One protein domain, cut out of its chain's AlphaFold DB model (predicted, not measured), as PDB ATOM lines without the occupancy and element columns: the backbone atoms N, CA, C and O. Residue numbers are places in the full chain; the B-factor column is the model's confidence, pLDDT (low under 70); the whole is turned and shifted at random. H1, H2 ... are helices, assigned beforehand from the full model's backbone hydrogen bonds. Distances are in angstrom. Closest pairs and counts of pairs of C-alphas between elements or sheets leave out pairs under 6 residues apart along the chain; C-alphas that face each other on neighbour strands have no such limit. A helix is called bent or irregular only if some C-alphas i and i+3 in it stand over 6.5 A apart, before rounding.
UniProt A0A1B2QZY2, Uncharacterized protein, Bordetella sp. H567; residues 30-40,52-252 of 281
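AT A GLANCE: This is residues 30 to 40 and 52 to 252 of the 281 residues of an uncharacterized protein of Bordetella sp. H567 (UniProt A0A1B2QZY2). A long rod of helices is built along H4, the longest one, with a helical hairpin at each end: H3 with the first part of H4 at one, H8 with the first part of H9 at the other. Between them H5, H6, H7 and the last part of H9 pack round the second half of H4, and H2, with H1 beside it, crosses H4 and H7. The printed part has 212 residues with nine named helices, H1 to H9 in chain order, and no named strand: all helix, mostly crossed in packing. It is loose, with a radius of gyration of the C-alphas of 21.1 A, and spans 81 by 37 by 22 A.

IN THESE COORDINATES: H4, residues 105 to 142, runs 54.0 A from C-alpha 105 at (315.173, 262.141, 361.655) to C-alpha 142 at (313.732, 210.328, 346.546). H9, residues 217 to 250, covers 46.5 A and ends with C-alpha 250 at (306.236, 228.714, 333.902); it is irregular, C-alphas 218 and 221 being 8.0 A apart, and has a kink of 40 degrees near residue 244. H5 is residues 149 to 167, 26.8 A; H3 is 83 to 98, 21.3 A; H7 is 186 to 200, 20.5 A. The shorter helices are H1, 32 to 40; H2, 52 to 62; H6, 175 to 184; and H8, 203 to 215.

HOW THE PARTS SIT: H4 is the hub, touching six helices. H3 and H4 form a hairpin, closest at the C-alphas of Leu 98 and Lys 108, 6.0 A. H4 and H5 form another, at a shallow tilt of 18 degrees; H4 touches H5 with residues 126 to 140 alone, closest at C-alphas 133 and 158, 6.5 A. H7 touches H9 at a shallow tilt of 15 degrees, opposite ways, closest at C-alphas 199 and 235, 5.0 A. H8 and H9 form a hairpin at 12 degrees, closest at C-alphas 213 and 220, 5.4 A. H6 touches H9, closest at C-alphas 180 and 249, 5.8 A. H2 touches H7 about perpendicular, at 88 degrees, closest at C-alphas 54 and 197, 5.6 A, and touches H1, closest at C-alphas 57 and 40, 5.7 A. H3 and H9 are apart. Every O i to N i+4 pair is within hydrogen-bond range in H1, H2, H3, H5, H7 and H8, against 32 of 34 in H4, 3 of 6 in H6 and 21 of 30 in H9.

THE WHOLE: The two C-alphas farthest apart, those of Tyr 102 and Gly 218, are 80.6 A apart. Residues 41 to 51 are not printed; C-alphas 40 and 52 are 13.5 A apart across this cut. The link from H2 to H3, 20 residues, is long. The mean pLDDT of the printed part is 80.3, with 44 residues under 70, among them 52 to 61, 64 to 77 and 79 to 89.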
ATOM      1  N   LEU A  30     314.586 204.910 354.685       83.31
ATOM      2  CA  LEU A  30     314.062 206.262 354.846       83.31
ATOM      3  C   LEU A  30     315.154 207.267 354.503       83.31
ATOM      4  O   LEU A  30     316.283 207.155 354.981       83.31
ATOM      5  N   ALA A  31     314.811 208.285 353.717       83.06
ATOM      6  CA  ALA A  31     315.725 209.396 353.511       83.06
ATOM      7  C   ALA A  31     315.983 210.126 354.853       83.06
ATOM      8  O   ALA A  31     315.102 210.136 355.730       83.06
ATOM      9  N   PRO A  32     317.146 210.779 355.043       79.44
ATOM     10  CA  PRO A  32     317.375 211.666 356.190       79.44
ATOM     11  C   PRO A  32     316.228 212.667 356.373       79.44
ATOM     12  O   PRO A  32     315.789 212.975 357.481       79.44
ATOM     13  N   GLU A  33     315.673 213.110 355.254       78.62
ATOM     14  CA  GLU A  33     314.579 214.045 355.184       78.62
ATOM     15  C   GLU A  33     313.219 213.426 355.559       78.62
ATOM     16  O   GLU A  33     312.402 214.075 356.210       78.62
ATOM     17  N   ASP A  34     312.987 212.147 355.274       76.75
ATOM     18  CA  ASP A  34     311.824 211.427 355.810       76.75
ATOM     19  C   ASP A  34     311.920 211.300 357.339       76.75
ATOM     20  O   ASP A  34     310.938 211.507 358.053       76.75
ATOM     21  N   THR A  35     313.124 211.041 357.857       71.44
ATOM     22  CA  THR A  35     313.381 210.936 359.300       71.44
ATOM     23  C   THR A  35     313.158 212.269 360.011       71.44
ATOM     24  O   THR A  35     312.461 212.317 361.021       71.44
ATOM     25  N   ALA A  36     313.687 213.369 359.474       69.38
ATOM     26  CA  ALA A  36     313.473 214.693 360.055       69.38
ATOM     27  C   ALA A  36     311.997 215.136 359.984       69.38
ATOM     28  O   ALA A  36     311.513 215.772 360.913       69.38
ATOM     29  N   PHE A  37     311.243 214.735 358.952       71.38
ATOM     30  CA  PHE A  37     309.796 214.982 358.893       71.38
ATOM     31  C   PHE A  37     309.026 214.162 359.947       71.38
ATOM     32  O   PHE A  37     308.102 214.674 360.575       71.38
ATOM     33  N   LEU A  38     309.408 212.900 360.181       68.88
ATOM     34  CA  LEU A  38     308.854 212.092 361.277       68.88
ATOM     35  C   LEU A  38     309.198 212.680 362.653       68.88
ATOM     36  O   LEU A  38     308.341 212.695 363.528       68.88
ATOM     37  N   ASN A  39     310.411 213.210 362.835       64.38
ATOM     38  CA  ASN A  39     310.821 213.854 364.085       64.38
ATOM     39  C   ASN A  39     310.057 215.160 364.340       64.38
ATOM     40  O   ASN A  39     309.602 215.372 365.461       64.38
ATOM     41  N   ALA A  40     309.857 215.992 363.308       60.47
ATOM     42  CA  ALA A  40     309.034 217.203 363.397       60.47
ATOM     43  C   ALA A  40     307.581 216.885 363.805       60.47
ATOM     44  O   ALA A  40     306.946 217.651 364.521       60.47
ATOM     45  N   GLU A  52     295.997 219.306 358.215       54.22
ATOM     46  CA  GLU A  52     296.643 220.335 359.030       54.22
ATOM     47  C   GLU A  52     297.984 219.902 359.659       54.22
ATOM     48  O   GLU A  52     298.955 220.654 359.627       54.22
ATOM     49  N   ALA A  53     298.111 218.662 360.146       58.00
ATOM     50  CA  ALA A  53     299.359 218.175 360.740       58.00
ATOM     51  C   ALA A  53     300.459 217.928 359.691       58.00
ATOM     52  O   ALA A  53     301.647 218.063 359.991       58.00
ATOM     53  N   ALA A  54     300.091 217.561 358.456       57.41
ATOM     54  CA  ALA A  54     301.047 217.428 357.354       57.41
ATOM     55  C   ALA A  54     301.569 218.798 356.901       57.41
ATOM     56  O   ALA A  54     302.772 218.940 356.698       57.41
ATOM     57  N   PHE A  55     300.687 219.799 356.833       62.09
ATOM     58  CA  PHE A  55     301.050 221.193 356.585       62.09
ATOM     59  C   PHE A  55     302.018 221.723 357.643       62.09
ATOM     60  O   PHE A  55     303.120 222.144 357.308       62.09
ATOM     61  N   VAL A  56     301.652 221.646 358.926       63.31
ATOM     62  CA  VAL A  56     302.492 222.159 360.020       63.31
ATOM     63  C   VAL A  56     303.881 221.512 360.011       63.31
ATOM     64  O   VAL A  56     304.872 222.223 360.114       63.31
ATOM     65  N   SER A  57     303.971 220.198 359.787       63.41
ATOM     66  CA  SER A  57     305.261 219.488 359.734       63.41
ATOM     67  C   SER A  57     306.111 219.887 358.521       63.41
ATOM     68  O   SER A  57     307.336 219.957 358.613       63.41
ATOM     69  N   LEU A  58     305.471 220.155 357.376       66.81
ATOM     70  CA  LEU A  58     306.132 220.689 356.187       66.81
ATOM     71  C   LEU A  58     306.696 222.089 356.475       66.81
ATOM     72  O   LEU A  58     307.875 222.328 356.229       66.81
ATOM     73  N   ALA A  59     305.891 222.989 357.044       64.44
ATOM     74  CA  ALA A  59     306.314 224.350 357.365       64.44
ATOM     75  C   ALA A  59     307.429 224.390 358.416       64.44
ATOM     76  O   ALA A  59     308.428 225.073 358.214       64.44
ATOM     77  N   GLN A  60     307.314 223.602 359.488       65.75
ATOM     78  CA  GLN A  60     308.351 223.467 360.518       65.75
ATOM     79  C   GLN A  60     309.698 223.027 359.946       65.75
ATOM     80  O   GLN A  60     310.745 223.401 360.455       65.75
ATOM     81  N   ARG A  61     309.677 222.233 358.878       69.62
ATOM     82  CA  ARG A  61     310.881 221.701 358.253       69.62
ATOM     83  C   ARG A  61     311.463 222.642 357.199       69.62
ATOM     84  O   ARG A  61     312.668 222.851 357.163       69.62
ATOM     85  N   ILE A  62     310.624 223.130 356.290       72.31
ATOM     86  CA  ILE A  62     311.071 223.851 355.090       72.31
ATOM     87  C   ILE A  62     311.252 225.342 355.391       72.31
ATOM     88  O   ILE A  62     312.112 225.996 354.800       72.31
ATOM     89  N   TYR A  63     310.476 225.885 356.332       70.25
ATOM     90  CA  TYR A  63     310.491 227.306 356.691       70.25
ATOM     91  C   TYR A  63     311.208 227.599 358.014       70.25
ATOM     92  O   TYR A  63     311.198 228.749 358.454       70.25
ATOM     93  N   ALA A  64     311.851 226.604 358.637       64.38
ATOM     94  CA  ALA A  64     312.801 226.873 359.712       64.38
ATOM     95  C   ALA A  64     313.964 227.714 359.162       64.38
ATOM     96  O   ALA A  64     314.540 227.414 358.110       64.38
ATOM     97  N   GLU A  65     314.276 228.806 359.855       54.00
ATOM     98  CA  GLU A  65     315.390 229.695 359.505       54.00
ATOM     99  C   GLU A  65     316.739 229.044 359.846       54.00
ATOM    100  O   GLU A  65     317.732 229.278 359.161       54.00
ATOM    101  N   ASP A  66     316.739 228.175 360.859       54.25
ATOM    102  CA  ASP A  66     317.911 227.481 361.371       54.25
ATOM    103  C   ASP A  66     317.661 225.957 361.406       54.25
ATOM    104  O   ASP A  66     316.837 225.489 362.199       54.25
ATOM    105  N   PRO A  67     318.359 225.163 360.572       48.19
ATOM    106  CA  PRO A  67     318.331 223.701 360.644       48.19
ATOM    107  C   PRO A  67     318.757 223.150 362.014       48.19
ATOM    108  O   PRO A  67     318.359 222.037 362.366       48.19
ATOM    109  N   ASP A  68     319.540 223.923 362.774       47.31
ATOM    110  CA  ASP A  68     320.065 223.565 364.091       47.31
ATOM    111  C   ASP A  68     319.137 224.012 365.244       47.31
ATOM    112  O   ASP A  68     319.294 223.533 366.369       47.31
ATOM    113  N   ASN A  69     318.126 224.858 364.978       49.66
ATOM    114  CA  ASN A  69     317.082 225.272 365.932       49.66
ATOM    115  C   ASN A  69     315.666 225.161 365.320       49.66
ATOM    116  O   ASN A  69     315.037 226.174 364.998       49.66
ATOM    117  N   PRO A  70     315.109 223.940 365.216       50.25
ATOM    118  CA  PRO A  70     313.806 223.684 364.588       50.25
ATOM    119  C   PRO A  70     312.599 224.288 365.334       50.25
ATOM    120  O   PRO A  70     311.483 224.255 364.816       50.25
ATOM    121  N   ASP A  71     312.800 224.845 366.532       49.62
ATOM    122  CA  ASP A  71     311.739 225.440 367.355       49.62
ATOM    123  C   ASP A  71     311.354 226.867 366.910       49.62
ATOM    124  O   ASP A  71     310.291 227.369 367.286       49.62
ATOM    125  N   VAL A  72     312.181 227.528 366.087       53.97
ATOM    126  CA  VAL A  72     311.880 228.854 365.519       53.97
ATOM    127  C   VAL A  72     311.254 228.679 364.137       53.97
ATOM    128  O   VAL A  72     311.922 228.663 363.103       53.97
ATOM    129  N   VAL A  73     309.932 228.526 364.125       55.78
ATOM    130  CA  VAL A  73     309.145 228.304 362.907       55.78
ATOM    131  C   VAL A  73     308.547 229.630 362.459       55.78
ATOM    132  O   VAL A  73     307.722 230.211 363.169       55.78
ATOM    133  N   HIS A  74     308.920 230.109 361.272       57.19
ATOM    134  CA  HIS A  74     308.236 231.266 360.698       57.19
ATOM    135  C   HIS A  74     306.832 230.872 360.233       57.19
ATOM    136  O   HIS A  74     306.674 229.850 359.558       57.19
ATOM    137  N   PRO A  75     305.800 231.673 360.554       60.97
ATOM    138  CA  PRO A  75     304.456 231.420 360.065       60.97
ATOM    139  C   PRO A  75     304.422 231.494 358.533       60.97
ATOM    140  O   PRO A  75     305.259 232.139 357.890       60.97
ATOM    141  N   TYR A  76     303.427 230.836 357.944       60.03
ATOM    142  CA  TYR A  76     303.164 230.934 356.515       60.03
ATOM    143  C   TYR A  76     303.051 232.396 356.087       60.03
ATOM    144  O   TYR A  76     302.329 233.180 356.705       60.03
ATOM    145  N   ALA A  77     303.759 232.746 355.020       67.44
ATOM    146  CA  ALA A  77     303.666 234.049 354.394       67.44
ATOM    147  C   ALA A  77     303.008 233.894 353.022       67.44
ATOM    148  O   ALA A  77     303.431 233.069 352.206       67.44
ATOM    149  N   TYR A  78     301.973 234.690 352.786       71.19
ATOM    150  CA  TYR A  78     301.231 234.745 351.533       71.19
ATOM    151  C   TYR A  78     301.089 236.201 351.108       71.19
ATOM    152  O   TYR A  78     301.131 237.109 351.940       71.19
ATOM    153  N   TYR A  79     300.892 236.424 349.814       66.31
ATOM    154  CA  TYR A  79     300.341 237.686 349.347       66.31
ATOM    155  C   TYR A  79     298.820 237.662 349.504       66.31
ATOM    156  O   TYR A  79     298.148 236.798 348.933       66.31
ATOM    157  N   ASP A  80     298.287 238.635 350.241       56.56
ATOM    158  CA  ASP A  80     296.850 238.865 350.356       56.56
ATOM    159  C   ASP A  80     296.395 239.878 349.292       56.56
ATOM    160  O   ASP A  80     296.797 241.040 349.301       56.56
ATOM    161  N   GLY A  81     295.533 239.469 348.360       53.31
ATOM    162  CA  GLY A  81     294.896 240.385 347.402       53.31
ATOM    163  C   GLY A  81     295.867 241.171 346.488       53.31
ATOM    164  O   GLY A  81     296.950 240.679 346.165       53.31
ATOM    165  N   PRO A  82     295.508 242.395 346.029       52.50
ATOM    166  CA  PRO A  82     296.289 243.177 345.053       52.50
ATOM    167  C   PRO A  82     297.590 243.798 345.617       52.50
ATOM    168  O   PRO A  82     298.111 244.773 345.076       52.50
ATOM    169  N   ILE A  83     298.133 243.257 346.712       53.44
ATOM    170  CA  ILE A  83     299.261 243.823 347.462       53.44
ATOM    171  C   ILE A  83     300.583 243.783 346.684       53.44
ATOM    172  O   ILE A  83     301.378 244.699 346.848       53.44
ATOM    173  N   ALA A  84     300.822 242.812 345.798       54.47
ATOM    174  CA  ALA A  84     302.099 242.716 345.077       54.47
ATOM    175  C   ALA A  84     302.438 243.998 344.287       54.47
ATOM    176  O   ALA A  84     303.527 244.543 344.437       54.47
ATOM    177  N   GLN A  85     301.478 244.528 343.518       56.34
ATOM    178  CA  GLN A  85     301.649 245.780 342.766       56.34
ATOM    179  C   GLN A  85     301.738 247.003 343.693       56.34
ATOM    180  O   GLN A  85     302.527 247.920 343.457       56.34
ATOM    181  N   ASN A  86     300.952 247.012 344.775       61.03
ATOM    182  CA  ASN A  86     300.923 248.121 345.728       61.03
ATOM    183  C   ASN A  86     302.209 248.206 346.563       61.03
ATOM    184  O   ASN A  86     302.679 249.309 346.835       61.03
ATOM    185  N   ASN A  87     302.809 247.068 346.924       66.19
ATOM    186  CA  ASN A  87     304.056 247.000 347.681       66.19
ATOM    187  C   ASN A  87     305.237 247.539 346.875       66.19
ATOM    188  O   ASN A  87     306.093 248.207 347.444       66.19
ATOM    189  N   GLU A  88     305.280 247.310 345.562       66.25
ATOM    190  CA  GLU A  88     306.357 247.830 344.712       66.25
ATOM    191  C   GLU A  88     306.280 249.346 344.545       66.25
ATOM    192  O   GLU A  88     307.269 250.048 344.764       66.25
ATOM    193  N   ALA A  89     305.093 249.864 344.219       66.75
ATOM    194  CA  ALA A  89     304.873 251.303 344.131       66.75
ATOM    195  C   ALA A  89     305.134 251.993 345.483       66.75
ATOM    196  O   ALA A  89     305.740 253.066 345.527       66.75
ATOM    197  N   ALA A  90     304.738 251.357 346.592       73.94
ATOM    198  CA  ALA A  90     305.009 251.844 347.940       73.94
ATOM    199  C   ALA A  90     306.507 251.814 348.279       73.94
ATOM    200  O   ALA A  90     307.021 252.822 348.752       73.94
ATOM    201  N   LEU A  91     307.231 250.725 347.998       76.50
ATOM    202  CA  LEU A  91     308.680 250.627 348.230       76.50
ATOM    203  C   LEU A  91     309.458 251.672 347.425       76.50
ATOM    204  O   LEU A  91     310.333 252.340 347.976       76.50
ATOM    205  N   ALA A  92     309.115 251.865 346.147       73.38
ATOM    206  CA  ALA A  92     309.741 252.883 345.306       73.38
ATOM    207  C   ALA A  92     309.460 254.304 345.827       73.38
ATOM    208  O   ALA A  92     310.376 255.123 345.933       73.38
ATOM    209  N   SER A  93     308.209 254.585 346.202       79.62
ATOM    210  CA  SER A  93     307.790 255.887 346.731       79.62
ATOM    211  C   SER A  93     308.432 256.200 348.090       79.62
ATOM    212  O   SER A  93     309.015 257.269 348.276       79.62
ATOM    213  N   LEU A  94     308.411 255.247 349.026       81.06
ATOM    214  CA  LEU A  94     309.012 255.389 350.355       81.06
ATOM    215  C   LEU A  94     310.541 255.475 350.278       81.06
ATOM    216  O   LEU A  94     311.143 256.285 350.985       81.06
ATOM    217  N   GLY A  95     311.166 254.706 349.381       79.75
ATOM    218  CA  GLY A  95     312.596 254.799 349.092       79.75
ATOM    219  C   GLY A  95     312.990 256.177 348.555       79.75
ATOM    220  O   GLY A  95     313.965 256.764 349.025       79.75
ATOM    221  N   PHE A  96     312.202 256.743 347.636       82.62
ATOM    222  CA  PHE A  96     312.409 258.108 347.141       82.62
ATOM    223  C   PHE A  96     312.200 259.165 348.236       82.62
ATOM    224  O   PHE A  96     312.957 260.136 348.319       82.62
ATOM    225  N   MET A  97     311.199 258.978 349.099       83.12
ATOM    226  CA  MET A  97     310.967 259.855 350.245       83.12
ATOM    227  C   MET A  97     312.153 259.831 351.212       83.12
ATOM    228  O   MET A  97     312.637 260.892 351.583       83.12
ATOM    229  N   LEU A  98     312.695 258.663 351.565       85.38
ATOM    230  CA  LEU A  98     313.844 258.541 352.479       85.38
ATOM    231  C   LEU A  98     315.092 259.310 352.019       85.38
ATOM    232  O   LEU A  98     315.869 259.786 352.853       85.38
ATOM    233  N   GLN A  99     315.264 259.479 350.706       84.69
ATOM    234  CA  GLN A  99     316.373 260.232 350.118       84.69
ATOM    235  C   GLN A  99     316.208 261.755 350.238       84.69
ATOM    236  O   GLN A  99     317.169 262.489 350.000       84.69
ATOM    237  N   GLN A 100     315.032 262.259 350.632       85.88
ATOM    238  CA  GLN A 100     314.807 263.698 350.712       85.88
ATOM    239  C   GLN A 100     315.576 264.331 351.888       85.88
ATOM    240  O   GLN A 100     315.495 263.868 353.036       85.88
ATOM    241  N   PRO A 101     316.315 265.429 351.645       80.94
ATOM    242  CA  PRO A 101     317.195 266.029 352.647       80.94
ATOM    243  C   PRO A 101     316.435 266.733 353.781       80.94
ATOM    244  O   PRO A 101     316.985 266.906 354.863       80.94
ATOM    245  N   TYR A 102     315.174 267.103 353.556       85.94
ATOM    246  CA  TYR A 102     314.339 267.878 354.481       85.94
ATOM    247  C   TYR A 102     313.479 267.029 355.431       85.94
ATOM    248  O   TYR A 102     312.719 267.579 356.226       85.94
ATOM    249  N   LEU A 103     313.573 265.698 355.370       84.69
ATOM    250  CA  LEU A 103     312.831 264.819 356.274       84.69
ATOM    251  C   LEU A 103     313.440 264.824 357.688       84.69
ATOM    252  O   LEU A 103     314.633 264.522 357.825       84.69
ATOM    253  N   PRO A 104     312.644 265.105 358.741       90.25
ATOM    254  CA  PRO A 104     313.078 264.970 360.129       90.25
ATOM    255  C   PRO A 104     313.579 263.556 360.431       90.25
ATOM    256  O   PRO A 104     313.079 262.581 359.871       90.25
ATOM    257  N   GLN A 105     314.534 263.426 361.351       86.19
ATOM    258  CA  GLN A 105     315.173 262.141 361.655       86.19
ATOM    259  C   GLN A 105     314.187 261.091 362.197       86.19
ATOM    260  O   GLN A 105     314.279 259.924 361.827       86.19
ATOM    261  N   GLU A 106     313.193 261.511 362.986       87.44
ATOM    262  CA  GLU A 106     312.099 260.643 363.447       87.44
ATOM    263  C   GLU A 106     311.242 260.135 362.280       87.44
ATOM    264  O   GLU A 106     310.980 258.940 362.173       87.44
ATOM    265  N   ALA A 107     310.887 261.015 361.338       84.50
ATOM    266  CA  ALA A 107     310.132 260.633 360.148       84.50
ATOM    267  C   ALA A 107     310.942 259.702 359.227       84.50
ATOM    268  O   ALA A 107     310.380 258.768 358.657       84.50
ATOM    269  N   LYS A 108     312.267 259.891 359.124       85.19
ATOM    270  CA  LYS A 108     313.154 258.941 358.427       85.19
ATOM    271  C   LYS A 108     313.152 257.571 359.097       85.19
ATOM    272  O   LYS A 108     313.065 256.575 358.392       85.19
ATOM    273  N   ALA A 109     313.204 257.509 360.427       84.38
ATOM    274  CA  ALA A 109     313.159 256.242 361.154       84.38
ATOM    275  C   ALA A 109     311.835 255.493 360.919       84.38
ATOM    276  O   ALA A 109     311.851 254.302 360.610       84.38
ATOM    277  N   THR A 110     310.693 256.187 360.969       85.19
ATOM    278  CA  THR A 110     309.378 255.583 360.685       85.19
ATOM    279  C   THR A 110     309.251 255.105 359.236       85.19
ATOM    280  O   THR A 110     308.715 254.024 358.977       85.19
ATOM    281  N   LEU A 111     309.753 255.886 358.275       84.56
ATOM    282  CA  LEU A 111     309.755 255.494 356.864       84.56
ATOM    283  C   LEU A 111     310.673 254.295 356.617       84.56
ATOM    284  O   LEU A 111     310.281 253.386 355.891       84.56
ATOM    285  N   GLN A 112     311.841 254.253 357.261       84.81
ATOM    286  CA  GLN A 112     312.755 253.116 357.174       84.81
ATOM    287  C   GLN A 112     312.097 251.849 357.723       84.81
ATOM    288  O   GLN A 112     312.069 250.839 357.036       84.81
ATOM    289  N   GLN A 113     311.454 251.930 358.889       82.44
ATOM    290  CA  GLN A 113     310.712 250.805 359.460       82.44
ATOM    291  C   GLN A 113     309.581 250.318 358.536       82.44
ATOM    292  O   GLN A 113     309.321 249.117 358.437       82.44
ATOM    293  N   SER A 114     308.913 251.240 357.837       80.62
ATOM    294  CA  SER A 114     307.871 250.902 356.859       80.62
ATOM    295  C   SER A 114     308.458 250.185 355.640       80.62
ATOM    296  O   SER A 114     307.897 249.187 355.192       80.62
ATOM    297  N   VAL A 115     309.610 250.645 355.137       80.69
ATOM    298  CA  VAL A 115     310.356 249.981 354.058       80.69
ATOM    299  C   VAL A 115     310.814 248.592 354.486       80.69
ATOM    300  O   VAL A 115     310.574 247.636 353.757       80.69
ATOM    301  N   ASP A 116     311.388 248.452 355.679       77.81
ATOM    302  CA  ASP A 116     311.860 247.167 356.198       77.81
ATOM    303  C   ASP A 116     310.699 246.167 356.328       77.81
ATOM    304  O   ASP A 116     310.811 245.011 355.925       77.81
ATOM    305  N   THR A 117     309.537 246.627 356.800       77.25
ATOM    306  CA  THR A 117     308.321 245.801 356.880       77.25
ATOM    307  C   THR A 117     307.845 245.359 355.490       77.25
ATOM    308  O   THR A 117     307.515 244.189 355.277       77.25
ATOM    309  N   LEU A 118     307.833 246.271 354.514       74.44
ATOM    310  CA  LEU A 118     307.455 245.963 353.131       74.44
ATOM    311  C   LEU A 118     308.448 245.012 352.443       74.44
ATOM    312  O   LEU A 118     308.039 244.140 351.680       74.44
ATOM    313  N   LEU A 119     309.741 245.123 352.748       74.00
ATOM    314  CA  LEU A 119     310.758 244.186 352.271       74.00
ATOM    315  C   LEU A 119     310.553 242.789 352.861       74.00
ATOM    316  O   LEU A 119     310.530 241.815 352.114       74.00
ATOM    317  N   VAL A 120     310.325 242.678 354.173       71.44
ATOM    318  CA  VAL A 120     310.071 241.381 354.828       71.44
ATOM    319  C   VAL A 120     308.819 240.707 354.261       71.44
ATOM    320  O   VAL A 120     308.824 239.504 353.999       71.44
ATOM    321  N   THR A 121     307.751 241.472 354.030       71.69
ATOM    322  CA  THR A 121     306.506 240.948 353.437       71.69
ATOM    323  C   THR A 121     306.656 240.526 351.973       71.69
ATOM    324  O   THR A 121     305.902 239.663 351.533       71.69
ATOM    325  N   ARG A 122     307.639 241.067 351.239       74.00
ATOM    326  CA  ARG A 122     307.978 240.670 349.861       74.00
ATOM    327  C   ARG A 122     308.895 239.447 349.807       74.00
ATOM    328  O   ARG A 122     308.608 238.490 349.094       74.00
ATOM    329  N   GLU A 123     310.009 239.478 350.534       78.44
ATOM    330  CA  GLU A 123     311.053 238.458 350.390       78.44
ATOM    331  C   GLU A 123     310.655 237.125 351.037       78.44
ATOM    332  O   GLU A 123     310.997 236.065 350.513       78.44
ATOM    333  N   ARG A 124     309.857 237.139 352.116       80.62
ATOM    334  CA  ARG A 124     309.489 235.906 352.828       80.62
ATOM    335  C   ARG A 124     308.622 234.947 351.988       80.62
ATOM    336  O   ARG A 124     308.978 233.773 351.917       80.62
ATOM    337  N   PRO A 125     307.524 235.366 351.321       82.06
ATOM    338  CA  PRO A 125     306.762 234.470 350.441       82.06
ATOM    339  C   PRO A 125     307.587 233.914 349.277       82.06
ATOM    340  O   PRO A 125     307.425 232.748 348.915       82.06
ATOM    341  N   LYS A 126     308.496 234.727 348.724       85.81
ATOM    342  CA  LYS A 126     309.428 234.331 347.660       85.81
ATOM    343  C   LYS A 126     310.393 233.247 348.128       85.81
ATOM    344  O   LYS A 126     310.541 232.223 347.457       85.81
ATOM    345  N   GLU A 127     311.023 233.448 349.278       85.38
ATOM    346  CA  GLU A 127     311.921 232.462 349.872       85.38
ATOM    347  C   GLU A 127     311.176 231.158 350.184       85.38
ATOM    348  O   GLU A 127     311.611 230.084 349.769       85.38
ATOM    349  N   GLN A 128     310.010 231.249 350.833       86.69
ATOM    350  CA  GLN A 128     309.182 230.086 351.156       86.69
ATOM    351  C   GLN A 128     308.770 229.307 349.897       86.69
ATOM    352  O   GLN A 128     308.919 228.088 349.862       86.69
ATOM    353  N   MET A 129     308.318 229.990 348.838       89.88
ATOM    354  CA  MET A 129     307.981 229.338 347.567       89.88
ATOM    355  C   MET A 129     309.204 228.666 346.927       89.88
ATOM    356  O   MET A 129     309.106 227.537 346.456       89.88
ATOM    357  N   THR A 130     310.370 229.318 346.942       91.50
ATOM    358  CA  THR A 130     311.610 228.742 346.395       91.50
ATOM    359  C   THR A 130     311.961 227.433 347.102       91.50
ATOM    360  O   THR A 130     312.108 226.401 346.448       91.50
ATOM    361  N   ARG A 131     312.002 227.448 348.442       89.81
ATOM    362  CA  ARG A 131     312.308 226.260 349.250       89.81
ATOM    363  C   ARG A 131     311.274 225.144 349.054       89.81
ATOM    364  O   ARG A 131     311.631 223.972 348.985       89.81
ATOM    365  N   LEU A 132     309.995 225.501 348.933       90.50
ATOM    366  CA  LEU A 132     308.907 224.553 348.688       90.50
ATOM    367  C   LEU A 132     309.071 223.812 347.351       90.50
ATOM    368  O   LEU A 132     308.893 222.595 347.285       90.50
ATOM    369  N   LEU A 133     309.413 224.542 346.289       94.31
ATOM    370  CA  LEU A 133     309.621 223.980 344.956       94.31
ATOM    371  C   LEU A 133     310.898 223.131 344.873       94.31
ATOM    372  O   LEU A 133     310.909 222.092 344.211       94.31
ATOM    373  N   GLU A 134     311.958 223.525 345.580       93.25
ATOM    374  CA  GLU A 134     313.168 222.709 345.722       93.25
ATOM    375  C   GLU A 134     312.885 221.403 346.480       93.25
ATOM    376  O   GLU A 134     313.310 220.331 346.036       93.25
ATOM    377  N   GLU A 135     312.084 221.455 347.549       90.19
ATOM    378  CA  GLU A 135     311.645 220.251 348.258       90.19
ATOM    379  C   GLU A 135     310.817 219.336 347.348       90.19
ATOM    380  O   GLU A 135     311.015 218.121 347.355       90.19
ATOM    381  N   ALA A 136     309.926 219.887 346.518       92.44
ATOM    382  CA  ALA A 136     309.145 219.093 345.572       92.44
ATOM    383  C   ALA A 136     310.048 218.260 344.648       92.44
ATOM    384  O   ALA A 136     309.830 217.057 344.481       92.44
ATOM    385  N   LYS A 137     311.109 218.869 344.098       94.69
ATOM    386  CA  LYS A 137     312.100 218.156 343.273       94.69
ATOM    387  C   LYS A 137     312.818 217.066 344.064       94.69
ATOM    388  O   LYS A 137     313.007 215.960 343.550       94.69
ATOM    389  N   LEU A 138     313.186 217.355 345.312       91.44
ATOM    390  CA  LEU A 138     313.813 216.379 346.197       91.44
ATOM    391  C   LEU A 138     312.894 215.171 346.426       91.44
ATOM    392  O   LEU A 138     313.343 214.035 346.282       91.44
ATOM    393  N   VAL A 139     311.605 215.395 346.696       89.88
ATOM    394  CA  VAL A 139     310.612 214.322 346.868       89.88
ATOM    395  C   VAL A 139     310.513 213.453 345.615       89.88
ATOM    396  O   VAL A 139     310.579 212.228 345.720       89.88
ATOM    397  N   LEU A 140     310.398 214.051 344.423       92.25
ATOM    398  CA  LEU A 140     310.311 213.295 343.164       92.25
ATOM    399  C   LEU A 140     311.541 212.403 342.951       92.25
ATOM    400  O   LEU A 140     311.403 211.238 342.565       92.25
ATOM    401  N   SER A 141     312.732 212.928 343.253       91.00
ATOM    402  CA  SER A 141     313.988 212.176 343.177       91.00
ATOM    403  C   SER A 141     314.040 211.040 344.197       91.00
ATOM    404  O   SER A 141     314.361 209.909 343.841       91.00
ATOM    405  N   GLN A 142     313.695 211.311 345.457       88.50
ATOM    406  CA  GLN A 142     313.732 210.328 346.546       88.50
ATOM    407  C   GLN A 142     312.732 209.189 346.353       88.50
ATOM    408  O   GLN A 142     312.982 208.062 346.775       88.50
ATOM    409  N   ARG A 143     311.599 209.469 345.706       87.94
ATOM    410  CA  ARG A 143     310.584 208.461 345.382       87.94
ATOM    411  C   ARG A 143     310.886 207.719 344.074       87.94
ATOM    412  O   ARG A 143     310.167 206.784 343.740       87.94
ATOM    413  N   GLY A 144     311.953 208.085 343.356       88.00
ATOM    414  CA  GLY A 144     312.424 207.364 342.172       88.00
ATOM    415  C   GLY A 144     311.521 207.499 340.945       88.00
ATOM    416  O   GLY A 144     311.530 206.620 340.089       88.00
ATOM    417  N   VAL A 145     310.735 208.578 340.855       91.06
ATOM    418  CA  VAL A 145     309.762 208.793 339.765       91.06
ATOM    419  C   VAL A 145     310.245 209.795 338.707       91.06
ATOM    420  O   VAL A 145     309.537 210.064 337.743       91.06
ATOM    421  N   THR A 146     311.458 210.342 338.844       88.50
ATOM    422  CA  THR A 146     311.999 211.414 337.979       88.50
ATOM    423  C   THR A 146     312.161 211.040 336.508       88.50
ATOM    424  O   THR A 146     312.217 211.935 335.675       88.50
ATOM    425  N   GLY A 147     312.237 209.750 336.171       86.44
ATOM    426  CA  GLY A 147     312.349 209.277 334.785       86.44
ATOM    427  C   GLY A 147     311.014 209.143 334.045       86.44
ATOM    428  O   GLY A 147     311.001 208.853 332.851       86.44
ATOM    429  N   GLU A 148     309.884 209.317 334.731       91.44
ATOM    430  CA  GLU A 148     308.563 209.190 334.119       91.44
ATOM    431  C   GLU A 148     308.200 210.455 333.341       91.44
ATOM    432  O   GLU A 148     308.312 211.554 333.876       91.44
ATOM    433  N   ALA A 149     307.701 210.322 332.107       88.25
ATOM    434  CA  ALA A 149     307.428 211.464 331.224       88.25
ATOM    435  C   ALA A 149     306.584 212.573 331.887       88.25
ATOM    436  O   ALA A 149     306.923 213.751 331.799       88.25
ATOM    437  N   GLN A 150     305.533 212.184 332.611       85.44
ATOM    438  CA  GLN A 150     304.651 213.094 333.350       85.44
ATOM    439  C   GLN A 150     305.372 213.852 334.484       85.44
ATOM    440  O   GLN A 150     305.119 215.029 334.733       85.44
ATOM    441  N   VAL A 151     306.339 213.204 335.139       92.69
ATOM    442  CA  VAL A 151     307.137 213.791 336.223       92.69
ATOM    443  C   VAL A 151     308.259 214.668 335.672       92.69
ATOM    444  O   VAL A 151     308.559 215.714 336.250       92.69
ATOM    445  N   VAL A 152     308.856 214.284 334.542       94.06
ATOM    446  CA  VAL A 152     309.840 215.103 333.819       94.06
ATOM    447  C   VAL A 152     309.218 216.437 333.419       94.06
ATOM    448  O   VAL A 152     309.808 217.486 333.664       94.06
ATOM    449  N   GLU A 153     308.000 216.416 332.872       93.06
ATOM    450  CA  GLU A 153     307.269 217.633 332.510       93.06
ATOM    451  C   GLU A 153     307.031 218.539 333.728       93.06
ATOM    452  O   GLU A 153     307.364 219.724 333.687       93.06
ATOM    453  N   ALA A 154     306.527 217.982 334.834       94.94
ATOM    454  CA  ALA A 154     306.347 218.735 336.075       94.94
ATOM    455  C   ALA A 154     307.673 219.318 336.595       94.94
ATOM    456  O   ALA A 154     307.714 220.462 337.042       94.94
ATOM    457  N   THR A 155     308.772 218.567 336.487       95.38
ATOM    458  CA  THR A 155     310.110 219.025 336.893       95.38
ATOM    459  C   THR A 155     310.576 220.207 336.042       95.38
ATOM    460  O   THR A 155     311.054 221.194 336.595       95.38
ATOM    461  N   HIS A 156     310.373 220.166 334.722       95.50
ATOM    462  CA  HIS A 156     310.685 221.293 333.837       95.50
ATOM    463  C   HIS A 156     309.838 222.534 334.147       95.50
ATOM    464  O   HIS A 156     310.353 223.649 334.106       95.50
ATOM    465  N   ILE A 157     308.556 222.356 334.482       95.50
ATOM    466  CA  ILE A 157     307.676 223.455 334.911       95.50
ATOM    467  C   ILE A 157     308.193 224.079 336.211       95.50
ATOM    468  O   ILE A 157     308.288 225.301 336.305       95.50
ATOM    469  N   ILE A 158     308.576 223.256 337.193       95.75
ATOM    470  CA  ILE A 158     309.165 223.731 338.450       95.75
ATOM    471  C   ILE A 158     310.463 224.505 338.179       95.75
ATOM    472  O   ILE A 158     310.649 225.590 338.724       95.75
ATOM    473  N   ASP A 159     311.337 223.994 337.310       95.25
ATOM    474  CA  ASP A 159     312.592 224.661 336.947       95.25
ATOM    475  C   ASP A 159     312.364 226.000 336.240       95.25
ATOM    476  O   ASP A 159     313.027 226.989 336.556       95.25
ATOM    477  N   ALA A 160     311.397 226.062 335.321       93.88
ATOM    478  CA  ALA A 160     311.008 227.305 334.665       93.88
ATOM    479  C   ALA A 160     310.508 228.340 335.683       93.88
ATOM    480  O   ALA A 160     310.956 229.485 335.668       93.88
ATOM    481  N   VAL A 161     309.658 227.930 336.628       93.44
ATOM    482  CA  VAL A 161     309.189 228.811 337.702       93.44
ATOM    483  C   VAL A 161     310.334 229.282 338.592       93.44
ATOM    484  O   VAL A 161     310.434 230.477 338.849       93.44
ATOM    485  N   LEU A 162     311.221 228.391 339.044       93.38
ATOM    486  CA  LEU A 162     312.382 228.764 339.859       93.38
ATOM    487  C   LEU A 162     313.284 229.771 339.130       93.38
ATOM    488  O   LEU A 162     313.763 230.734 339.732       93.38
ATOM    489  N   ASN A 163     313.481 229.589 337.824       91.12
ATOM    490  CA  ASN A 163     314.211 230.546 336.997       91.12
ATOM    491  C   ASN A 163     313.475 231.888 336.892       91.12
ATOM    492  O   ASN A 163     314.113 232.936 336.992       91.12
ATOM    493  N   ASN A 164     312.148 231.878 336.767       89.56
ATOM    494  CA  ASN A 164     311.339 233.094 336.753       89.56
ATOM    495  C   ASN A 164     311.393 233.829 338.101       89.56
ATOM    496  O   ASN A 164     311.593 235.041 338.106       89.56
ATOM    497  N   ILE A 165     311.346 233.121 339.239       88.50
ATOM    498  CA  ILE A 165     311.527 233.712 340.580       88.50
ATOM    499  C   ILE A 165     312.849 234.492 340.654       88.50
ATOM    500  O   ILE A 165     312.882 235.605 341.178       88.50
ATOM    501  N   ARG A 166     313.929 233.925 340.101       86.12
ATOM    502  CA  ARG A 166     315.257 234.560 340.043       86.12
ATOM    503  C   ARG A 166     315.340 235.696 339.023       86.12
ATOM    504  O   ARG A 166     316.152 236.596 339.183       86.12
ATOM    505  N   SER A 167     314.540 235.649 337.960       82.25
ATOM    506  CA  SER A 167     314.594 236.625 336.864       82.25
ATOM    507  C   SER A 167     313.752 237.871 337.149       82.25
ATOM    508  O   SER A 167     314.151 238.977 336.793       82.25
ATOM    509  N   PHE A 168     312.633 237.720 337.862       76.50
ATOM    510  CA  PHE A 168     311.788 238.819 338.344       76.50
ATOM    511  C   PHE A 168     312.291 239.426 339.671       76.50
ATOM    512  O   PHE A 168     311.523 240.005 340.438       76.50
ATOM    513  N   ASP A 169     313.593 239.309 339.956       63.75
ATOM    514  CA  ASP A 169     314.208 239.775 341.207       63.75
ATOM    515  C   ASP A 169     314.141 241.306 341.354       63.75
ATOM    516  O   ASP A 169     313.996 241.854 342.454       63.75
ATOM    517  N   LYS A 170     314.147 242.013 340.217       57.78
ATOM    518  CA  LYS A 170     313.934 243.459 340.161       57.78
ATOM    519  C   LYS A 170     312.444 243.765 339.996       57.78
ATOM    520  O   LYS A 170     311.837 243.225 339.072       57.78
ATOM    521  N   PRO A 171     311.872 244.646 340.836       49.62
ATOM    522  CA  PRO A 171     310.495 245.084 340.672       49.62
ATOM    523  C   PRO A 171     310.341 245.719 339.292       49.62
ATOM    524  O   PRO A 171     311.030 246.683 338.944       49.62
ATOM    525  N   GLY A 172     309.487 245.110 338.482       55.59
ATOM    526  CA  GLY A 172     309.163 245.568 337.148       55.59
ATOM    527  C   GLY A 172     307.710 245.988 337.144       55.59
ATOM    528  O   GLY A 172     306.837 245.189 337.456       55.59
ATOM    529  N   THR A 173     307.425 247.209 336.703       56.56
ATOM    530  CA  THR A 173     306.051 247.696 336.495       56.56
ATOM    531  C   THR A 173     305.347 247.007 335.314       56.56
ATOM    532  O   THR A 173     304.379 247.546 334.782       56.56
ATOM    533  N   SER A 174     305.872 245.876 334.832       70.19
ATOM    534  CA  SER A 174     305.334 245.167 333.678       70.19
ATOM    535  C   SER A 174     304.136 244.318 334.097       70.19
ATOM    536  O   SER A 174     304.054 243.804 335.217       70.19
ATOM    537  N   GLU A 175     303.181 244.176 333.185       74.38
ATOM    538  CA  GLU A 175     301.983 243.374 333.414       74.38
ATOM    539  C   GLU A 175     302.343 241.891 333.629       74.38
ATOM    540  O   GLU A 175     301.690 241.188 334.397       74.38
ATOM    541  N   GLU A 176     303.424 241.426 333.003       78.94
ATOM    542  CA  GLU A 176     303.977 240.077 333.124       78.94
ATOM    543  C   GLU A 176     304.554 239.815 334.517       78.94
ATOM    544  O   GLU A 176     304.262 238.772 335.100       78.94
ATOM    545  N   ALA A 177     305.310 240.762 335.082       76.25
ATOM    546  CA  ALA A 177     305.818 240.648 336.449       76.25
ATOM    547  C   ALA A 177     304.663 240.595 337.459       76.25
ATOM    548  O   ALA A 177     304.629 239.732 338.336       76.25
ATOM    549  N   ALA A 178     303.650 241.448 337.275       75.75
ATOM    550  CA  ALA A 178     302.459 241.435 338.115       75.75
ATOM    551  C   ALA A 178     301.675 240.116 338.028       75.75
ATOM    552  O   ALA A 178     301.219 239.610 339.055       75.75
ATOM    553  N   LYS A 179     301.534 239.546 336.824       82.38
ATOM    554  CA  LYS A 179     300.946 238.211 336.629       82.38
ATOM    555  C   LYS A 179     301.785 237.141 337.318       82.38
ATOM    556  O   LYS A 179     301.229 236.297 338.010       82.38
ATOM    557  N   PHE A 180     303.109 237.202 337.191       86.75
ATOM    558  CA  PHE A 180     304.001 236.232 337.814       86.75
ATOM    559  C   PHE A 180     303.908 236.251 339.342       86.75
ATOM    560  O   PHE A 180     303.801 235.195 339.959       86.75
ATOM    561  N   PHE A 181     303.860 237.427 339.969       84.12
ATOM    562  CA  PHE A 181     303.791 237.548 341.428       84.12
ATOM    563  C   PHE A 181     302.515 236.981 342.062       84.12
ATOM    564  O   PHE A 181     302.499 236.749 343.273       84.12
ATOM    565  N   GLN A 182     301.476 236.678 341.275       85.31
ATOM    566  CA  GLN A 182     300.317 235.922 341.762       85.31
ATOM    567  C   GLN A 182     300.690 234.506 342.222       85.31
ATOM    568  O   GLN A 182     299.948 233.913 343.003       85.31
ATOM    569  N   ILE A 183     301.863 233.991 341.837       87.81
ATOM    570  CA  ILE A 183     302.380 232.720 342.346       87.81
ATOM    571  C   ILE A 183     302.521 232.709 343.877       87.81
ATOM    572  O   ILE A 183     302.366 231.671 344.510       87.81
ATOM    573  N   TYR A 184     302.756 233.872 344.491       86.56
ATOM    574  CA  TYR A 184     302.870 234.015 345.944       86.56
ATOM    575  C   TYR A 184     301.520 234.216 346.645       86.56
ATOM    576  O   TYR A 184     301.481 234.364 347.870       86.56
ATOM    577  N   SER A 185     300.415 234.243 345.895       83.81
ATOM    578  CA  SER A 185     299.072 234.353 346.466       83.81
ATOM    579  C   SER A 185     298.754 233.166 347.373       83.81
ATOM    580  O   SER A 185     299.260 232.056 347.179       83.81
ATOM    581  N   GLY A 186     297.873 233.397 348.349       79.88
ATOM    582  CA  GLY A 186     297.391 232.341 349.239       79.88
ATOM    583  C   GLY A 186     296.841 231.129 348.484       79.88
ATOM    584  O   GLY A 186     297.163 230.000 348.838       79.88
ATOM    585  N   GLU A 187     296.081 231.340 347.407       84.25
ATOM    586  CA  GLU A 187     295.496 230.265 346.594       84.25
ATOM    587  C   GLU A 187     296.566 229.364 345.959       84.25
ATOM    588  O   GLU A 187     296.549 228.148 346.141       84.25
ATOM    589  N   VAL A 188     297.540 229.959 345.267       87.81
ATOM    590  CA  VAL A 188     298.570 229.205 344.538       87.81
ATOM    591  C   VAL A 188     299.553 228.546 345.499       87.81
ATOM    592  O   VAL A 188     299.856 227.355 345.375       87.81
ATOM    593  N   LYS A 189     300.048 229.305 346.482       86.94
ATOM    594  CA  LYS A 189     301.051 228.814 347.427       86.94
ATOM    595  C   LYS A 189     300.488 227.730 348.338       86.94
ATOM    596  O   LYS A 189     301.145 226.704 348.490       86.94
ATOM    597  N   SER A 190     299.269 227.884 348.862       82.81
ATOM    598  CA  SER A 190     298.651 226.840 349.696       82.81
ATOM    599  C   SER A 190     298.385 225.547 348.917       82.81
ATOM    600  O   SER A 190     298.584 224.457 349.457       82.81
ATOM    601  N   ALA A 191     298.010 225.636 347.634       86.75
ATOM    602  CA  ALA A 191     297.857 224.464 346.774       86.75
ATOM    603  C   ALA A 191     299.194 223.729 346.566       86.75
ATOM    604  O   ALA A 191     299.243 222.499 346.638       86.75
ATOM    605  N   CYS A 192     300.289 224.471 346.370       89.25
ATOM    606  CA  CYS A 192     301.631 223.893 346.282       89.25
ATOM    607  C   CYS A 192     302.058 223.251 347.612       89.25
ATOM    608  O   CYS A 192     302.546 222.122 347.623       89.25
ATOM    609  N   GLU A 193     301.836 223.930 348.738       85.19
ATOM    610  CA  GLU A 193     302.165 223.425 350.077       85.19
ATOM    611  C   GLU A 193     301.403 222.141 350.401       85.19
ATOM    612  O   GLU A 193     301.999 221.185 350.900       85.19
ATOM    613  N   LEU A 194     300.116 222.072 350.043       82.75
ATOM    614  CA  LEU A 194     299.318 220.859 350.185       82.75
ATOM    615  C   LEU A 194     299.917 219.710 349.374       82.75
ATOM    616  O   LEU A 194     300.121 218.616 349.905       82.75
ATOM    617  N   ALA A 195     300.205 219.957 348.093       87.56
ATOM    618  CA  ALA A 195     300.726 218.943 347.188       87.56
ATOM    619  C   ALA A 195     302.058 218.373 347.700       87.56
ATOM    620  O   ALA A 195     302.206 217.151 347.799       87.56
ATOM    621  N   VAL A 196     302.999 219.241 348.086       87.81
ATOM    622  CA  VAL A 196     304.309 218.823 348.610       87.81
ATOM    623  C   VAL A 196     304.174 218.164 349.983       87.81
ATOM    624  O   VAL A 196     304.793 217.129 350.223       87.81
ATOM    625  N   GLY A 197     303.317 218.681 350.868       80.88
ATOM    626  CA  GLY A 197     303.024 218.075 352.174       80.88
ATOM    627  C   GLY A 197     302.495 216.651 352.063       80.88
ATOM    628  O   GLY A 197     302.931 215.761 352.799       80.88
ATOM    629  N   MET A 198     301.596 216.411 351.110       79.75
ATOM    630  CA  MET A 198     301.069 215.078 350.835       79.75
ATOM    631  C   MET A 198     302.109 214.170 350.177       79.75
ATOM    632  O   MET A 198     302.273 213.036 350.624       79.75
ATOM    633  N   GLY A 199     302.831 214.658 349.164       82.88
ATOM    634  CA  GLY A 199     303.858 213.882 348.463       82.88
ATOM    635  C   GLY A 199     305.043 213.508 349.356       82.88
ATOM    636  O   GLY A 199     305.612 212.421 349.217       82.88
ATOM    637  N   ARG A 200     305.402 214.376 350.312       82.25
ATOM    638  CA  ARG A 200     306.496 214.106 351.245       82.25
ATOM    639  C   ARG A 200     306.107 213.177 352.382       82.25
ATOM    640  O   ARG A 200     306.979 212.462 352.864       82.25
ATOM    641  N   ASN A 201     304.847 213.180 352.816       78.88
ATOM    642  CA  ASN A 201     304.367 212.459 353.997       78.88
ATOM    643  C   ASN A 201     304.974 211.036 354.120       78.88
ATOM    644  O   ASN A 201     304.516 210.114 353.447       78.88
ATOM    645  N   PRO A 202     305.959 210.814 355.013       77.62
ATOM    646  CA  PRO A 202     306.695 209.550 355.080       77.62
ATOM    647  C   PRO A 202     305.964 208.477 355.893       77.62
ATOM    648  O   PRO A 202     306.441 207.351 356.012       77.62
ATOM    649  N   TYR A 203     304.812 208.799 356.492       78.75
ATOM    650  CA  TYR A 203     304.114 207.880 357.389       78.75
ATOM    651  C   TYR A 203     303.618 206.600 356.696       78.75
ATOM    652  O   TYR A 203     303.878 205.517 357.225       78.75
ATOM    653  N   PRO A 204     302.963 206.657 355.515       81.44
ATOM    654  CA  PRO A 204     302.563 205.448 354.800       81.44
ATOM    655  C   PRO A 204     303.753 204.545 354.462       81.44
ATOM    656  O   PRO A 204     303.616 203.326 354.546       81.44
ATOM    657  N   LEU A 205     304.905 205.139 354.125       85.81
ATOM    658  CA  LEU A 205     306.153 204.423 353.862       85.81
ATOM    659  C   LEU A 205     306.663 203.736 355.135       85.81
ATOM    660  O   LEU A 205     306.791 202.515 355.175       85.81
ATOM    661  N   SER A 206     306.882 204.510 356.200       85.50
ATOM    662  CA  SER A 206     307.393 204.013 357.481       85.50
ATOM    663  C   SER A 206     306.520 202.889 358.053       85.50
ATOM    664  O   SER A 206     307.020 201.811 358.379       85.50
ATOM    665  N   LYS A 207     305.194 203.073 358.079       85.94
ATOM    666  CA  LYS A 207     304.246 202.061 358.569       85.94
ATOM    667  C   LYS A 207     304.351 200.743 357.794       85.94
ATOM    668  O   LYS A 207     304.327 199.673 358.402       85.94
ATOM    669  N   GLN A 208     304.457 200.811 356.467       87.94
ATOM    670  CA  GLN A 208     304.578 199.626 355.619       87.94
ATOM    671  C   GLN A 208     305.938 198.936 355.778       87.94
ATOM    672  O   GLN A 208     305.979 197.708 355.817       87.94
ATOM    673  N   LEU A 209     307.029 199.692 355.946       89.25
ATOM    674  CA  LEU A 209     308.357 199.135 356.229       89.25
ATOM    675  C   LEU A 209     308.377 198.398 357.575       89.25
ATOM    676  O   LEU A 209     308.815 197.251 357.640       89.25
ATOM    677  N   HIS A 210     307.827 199.005 358.631       87.69
ATOM    678  CA  HIS A 210     307.684 198.357 359.937       87.69
ATOM    679  C   HIS A 210     306.847 197.069 359.852       87.69
ATOM    680  O   HIS A 210     307.225 196.036 360.405       87.69
ATOM    681  N   ALA A 211     305.726 197.095 359.123       88.06
ATOM    682  CA  ALA A 211     304.895 195.910 358.918       88.06
ATOM    683  C   ALA A 211     305.629 194.808 358.129       88.06
ATOM    684  O   ALA A 211     305.543 193.635 358.497       88.06
ATOM    685  N   ALA A 212     306.376 195.174 357.084       88.31
ATOM    686  CA  ALA A 212     307.163 194.242 356.282       88.31
ATOM    687  C   ALA A 212     308.259 193.559 357.111       88.31
ATOM    688  O   ALA A 212     308.400 192.337 357.029       88.31
ATOM    689  N   TYR A 213     308.976 194.324 357.945       87.12
ATOM    690  CA  TYR A 213     310.008 193.790 358.833       87.12
ATOM    691  C   TYR A 213     309.425 192.818 359.861       87.12
ATOM    692  O   TYR A 213     309.927 191.710 360.020       87.12
ATOM    693  N   LYS A 214     308.317 193.190 360.519       87.44
ATOM    694  CA  LYS A 214     307.649 192.329 361.512       87.44
ATOM    695  C   LYS A 214     307.104 191.035 360.914       87.44
ATOM    696  O   LYS A 214     307.075 190.021 361.604       87.44
ATOM    697  N   ALA A 215     306.644 191.076 359.665       88.62
ATOM    698  CA  ALA A 215     306.070 189.911 359.004       88.62
ATOM    699  C   ALA A 215     307.130 188.862 358.640       88.62
ATOM    700  O   ALA A 215     306.878 187.671 358.798       88.62
ATOM    701  N   ASP A 216     308.283 189.290 358.119       86.69
ATOM    702  CA  ASP A 216     309.392 188.395 357.778       86.69
ATOM    703  C   ASP A 216     310.705 189.183 357.611       86.69
ATOM    704  O   ASP A 216     310.966 189.726 356.530       86.69
ATOM    705  N   PRO A 217     311.560 189.223 358.648       84.69
ATOM    706  CA  PRO A 217     312.860 189.884 358.571       84.69
ATOM    707  C   PRO A 217     313.784 189.293 357.496       84.69
ATOM    708  O   PRO A 217     314.636 190.003 356.966       84.69
ATOM    709  N   GLY A 218     313.631 188.005 357.158       84.06
ATOM    710  CA  GLY A 218     314.509 187.301 356.217       84.06
ATOM    711  C   GLY A 218     314.310 187.709 354.756       84.06
ATOM    712  O   GLY A 218     315.241 187.597 353.962       84.06
ATOM    713  N   SER A 219     313.126 188.223 354.408       87.88
ATOM    714  CA  SER A 219     312.801 188.765 353.079       87.88
ATOM    715  C   SER A 219     312.594 190.283 353.080       87.88
ATOM    716  O   SER A 219     312.073 190.842 352.109       87.88
ATOM    717  N   PHE A 220     313.003 190.966 354.159       88.38
ATOM    718  CA  PHE A 220     312.737 192.389 354.354       88.38
ATOM    719  C   PHE A 220     313.238 193.246 353.195       88.38
ATOM    720  O   PHE A 220     312.462 194.039 352.679       88.38
ATOM    721  N   ASP A 221     314.471 193.043 352.724       87.31
ATOM    722  CA  ASP A 221     315.047 193.856 351.644       87.31
ATOM    723  C   ASP A 221     314.203 193.800 350.352       87.31
ATOM    724  O   ASP A 221     314.001 194.821 349.693       87.31
ATOM    725  N   GLN A 222     313.644 192.630 350.011       87.50
ATOM    726  CA  GLN A 222     312.770 192.469 348.844       87.50
ATOM    727  C   GLN A 222     311.412 193.156 349.055       87.50
ATOM    728  O   GLN A 222     310.902 193.825 348.157       87.50
ATOM    729  N   LYS A 223     310.821 193.007 350.246       88.56
ATOM    730  CA  LYS A 223     309.542 193.650 350.588       88.56
ATOM    731  C   LYS A 223     309.683 195.164 350.720       88.56
ATOM    732  O   LYS A 223     308.774 195.891 350.337       88.56
ATOM    733  N   ALA A 224     310.819 195.648 351.211       88.31
ATOM    734  CA  ALA A 224     311.112 197.067 351.346       88.31
ATOM    735  C   ALA A 224     311.112 197.765 349.982       88.31
ATOM    736  O   ALA A 224     310.552 198.850 349.857       88.31
ATOM    737  N   GLN A 225     311.633 197.110 348.939       88.94
ATOM    738  CA  GLN A 225     311.562 197.633 347.574       88.94
ATOM    739  C   GLN A 225     310.113 197.770 347.074       88.94
ATOM    740  O   GLN A 225     309.738 198.817 346.551       88.94
ATOM    741  N   GLN A 226     309.268 196.762 347.304       89.75
ATOM    742  CA  GLN A 226     307.841 196.821 346.946       89.75
ATOM    743  C   GLN A 226     307.101 197.932 347.704       89.75
ATOM    744  O   GLN A 226     306.210 198.589 347.168       89.75
ATOM    745  N   VAL A 227     307.482 198.162 348.960       89.62
ATOM    746  CA  VAL A 227     306.940 199.244 349.782       89.62
ATOM    747  C   VAL A 227     307.382 200.623 349.268       89.62
ATOM    748  O   VAL A 227     306.582 201.555 349.269       89.62
ATOM    749  N   LEU A 228     308.618 200.771 348.782       87.69
ATOM    750  CA  LEU A 228     309.063 202.009 348.132       87.69
ATOM    751  C   LEU A 228     308.276 202.287 346.841       87.69
ATOM    752  O   LEU A 228     307.886 203.425 346.583       87.69
ATOM    753  N   GLU A 229     307.984 201.252 346.057       89.50
ATOM    754  CA  GLU A 229     307.163 201.371 344.847       89.50
ATOM    755  C   GLU A 229     305.709 201.756 345.166       89.50
ATOM    756  O   GLU A 229     305.093 202.528 344.427       89.50
ATOM    757  N   SER A 230     305.167 201.299 346.301       88.00
ATOM    758  CA  SER A 230     303.777 201.570 346.697       88.00
ATOM    759  C   SER A 230     303.495 203.046 347.006       88.00
ATOM    760  O   SER A 230     302.343 203.479 346.929       88.00
ATOM    761  N   VAL A 231     304.529 203.838 347.314       85.19
ATOM    762  CA  VAL A 231     304.405 205.279 347.599       85.19
ATOM    763  C   VAL A 231     304.694 206.175 346.391       85.19
ATOM    764  O   VAL A 231     304.380 207.365 346.428       85.19
ATOM    765  N   GLN A 232     305.194 205.623 345.282       90.62
ATOM    766  CA  GLN A 232     305.392 206.364 344.028       90.62
ATOM    767  C   GLN A 232     304.127 207.062 343.496       90.62
ATOM    768  O   GLN A 232     304.243 208.193 343.018       90.62
ATOM    769  N   PRO A 233     302.908 206.480 343.590       90.69
ATOM    770  CA  PRO A 233     301.691 207.168 343.163       90.69
ATOM    771  C   PRO A 233     301.476 208.521 343.852       90.69
ATOM    772  O   PRO A 233     301.008 209.449 343.206       90.69
ATOM    773  N   GLN A 234     301.872 208.671 345.122       87.19
ATOM    774  CA  GLN A 234     301.739 209.941 345.850       87.19
ATOM    775  C   GLN A 234     302.641 211.025 345.245       87.19
ATOM    776  O   GLN A 234     302.209 212.161 345.060       87.19
ATOM    777  N   ALA A 235     303.867 210.656 344.866       89.88
ATOM    778  CA  ALA A 235     304.799 211.551 344.185       89.88
ATOM    779  C   ALA A 235     304.298 211.946 342.784       89.88
ATOM    780  O   ALA A 235     304.423 213.106 342.395       89.88
ATOM    781  N   ARG A 236     303.664 211.018 342.055       93.12
ATOM    782  CA  ARG A 236     303.026 211.303 340.755       93.12
ATOM    783  C   ARG A 236     301.850 212.271 340.899       93.12
ATOM    784  O   ARG A 236     301.764 213.238 340.153       93.12
ATOM    785  N   THR A 237     300.974 212.062 341.884       91.75
ATOM    786  CA  THR A 237     299.853 212.977 342.159       91.75
ATOM    787  C   THR A 237     300.337 214.372 342.547       91.75
ATOM    788  O   THR A 237     299.764 215.365 342.099       91.75
ATOM    789  N   MET A 238     301.412 214.463 343.335       92.62
ATOM    790  CA  MET A 238     302.070 215.736 343.627       92.62
ATOM    791  C   MET A 238     302.588 216.395 342.340       92.62
ATOM    792  O   MET A 238     302.294 217.566 342.118       92.62
ATOM    793  N   ALA A 239     303.301 215.658 341.478       94.69
ATOM    794  CA  ALA A 239     303.819 216.176 340.207       94.69
ATOM    795  C   ALA A 239     302.707 216.750 339.311       94.69
ATOM    796  O   ALA A 239     302.824 217.880 338.846       94.69
ATOM    797  N   GLU A 240     301.612 216.010 339.124       95.50
ATOM    798  CA  GLU A 240     300.462 216.459 338.326       95.50
ATOM    799  C   GLU A 240     299.793 217.705 338.917       95.50
ATOM    800  O   GLU A 240     299.458 218.643 338.194       95.50
ATOM    801  N   THR A 241     299.652 217.752 340.244       93.12
ATOM    802  CA  THR A 241     299.074 218.912 340.935       93.12
ATOM    803  C   THR A 241     299.953 220.149 340.749       93.12
ATOM    804  O   THR A 241     299.457 221.211 340.375       93.12
ATOM    805  N   LEU A 242     301.267 220.012 340.953       94.81
ATOM    806  CA  LEU A 242     302.223 221.105 340.770       94.81
ATOM    807  C   LEU A 242     302.265 221.568 339.316       94.81
ATOM    808  O   LEU A 242     302.241 222.766 339.068       94.81
ATOM    809  N   LYS A 243     302.244 220.649 338.349       95.50
ATOM    810  CA  LYS A 243     302.131 220.981 336.923       95.50
ATOM    811  C   LYS A 243     300.885 221.820 336.631       95.50
ATOM    812  O   LYS A 243     300.995 222.840 335.953       95.50
ATOM    813  N   ALA A 244     299.721 221.425 337.146       95.38
ATOM    814  CA  ALA A 244     298.471 222.147 336.918       95.38
ATOM    815  C   ALA A 244     298.483 223.557 337.534       95.38
ATOM    816  O   ALA A 244     298.047 224.513 336.895       95.38
ATOM    817  N   VAL A 245     299.010 223.690 338.753       94.62
ATOM    818  CA  VAL A 245     299.046 224.960 339.497       94.62
ATOM    819  C   VAL A 245     300.127 225.909 338.965       94.62
ATOM    820  O   VAL A 245     299.895 227.110 338.844       94.62
ATOM    821  N   LEU A 246     301.308 225.385 338.627       95.75
ATOM    822  CA  LEU A 246     302.485 226.171 338.240       95.75
ATOM    823  C   LEU A 246     302.589 226.423 336.734       95.75
ATOM    824  O   LEU A 246     303.275 227.358 336.321       95.75
ATOM    825  N   GLY A 247     301.911 225.618 335.912       94.38
ATOM    826  CA  GLY A 247     301.941 225.707 334.452       94.38
ATOM    827  C   GLY A 247     301.739 227.125 333.897       94.38
ATOM    828  O   GLY A 247     302.549 227.546 333.069       94.38
ATOM    829  N   PRO A 248     300.742 227.902 334.371       93.50
ATOM    830  CA  PRO A 248     300.549 229.285 333.932       93.50
ATOM    831  C   PRO A 248     301.755 230.195 334.201       93.50
ATOM    832  O   PRO A 248     302.055 231.070 333.395       93.50
ATOM    833  N   TYR A 249     302.474 229.977 335.304       91.88
ATOM    834  CA  TYR A 249     303.596 230.813 335.747       91.88
ATOM    835  C   TYR A 249     304.926 230.437 335.089       91.88
ATOM    836  O   TYR A 249     305.802 231.290 334.944       91.88
ATOM    837  N   ALA A 250     305.075 229.182 334.661       91.50
ATOM    838  CA  ALA A 250     306.236 228.714 333.902       91.50
ATOM    839  C   ALA A 250     306.313 229.326 332.494       91.50
ATOM    840  O   ALA A 250     307.399 229.462 331.940       91.50
ATOM    841  N   GLN A 251     305.169 229.696 331.913       89.44
ATOM    842  CA  GLN A 251     305.089 230.273 330.565       89.44
ATOM    843  C   GLN A 251     305.375 231.779 330.535       89.44
ATOM    844  O   GLN A 251     305.587 232.348 329.464       89.44
ATOM    845  N   ILE A 252     305.379 232.438 331.696       86.38
ATOM    846  CA  ILE A 252     305.654 233.868 331.788       86.38
ATOM    847  C   ILE A 252     307.152 234.067 331.585       86.38
ATOM    848  O   ILE A 252     307.957 233.595 332.379       86.38
TER     849      ILE A 252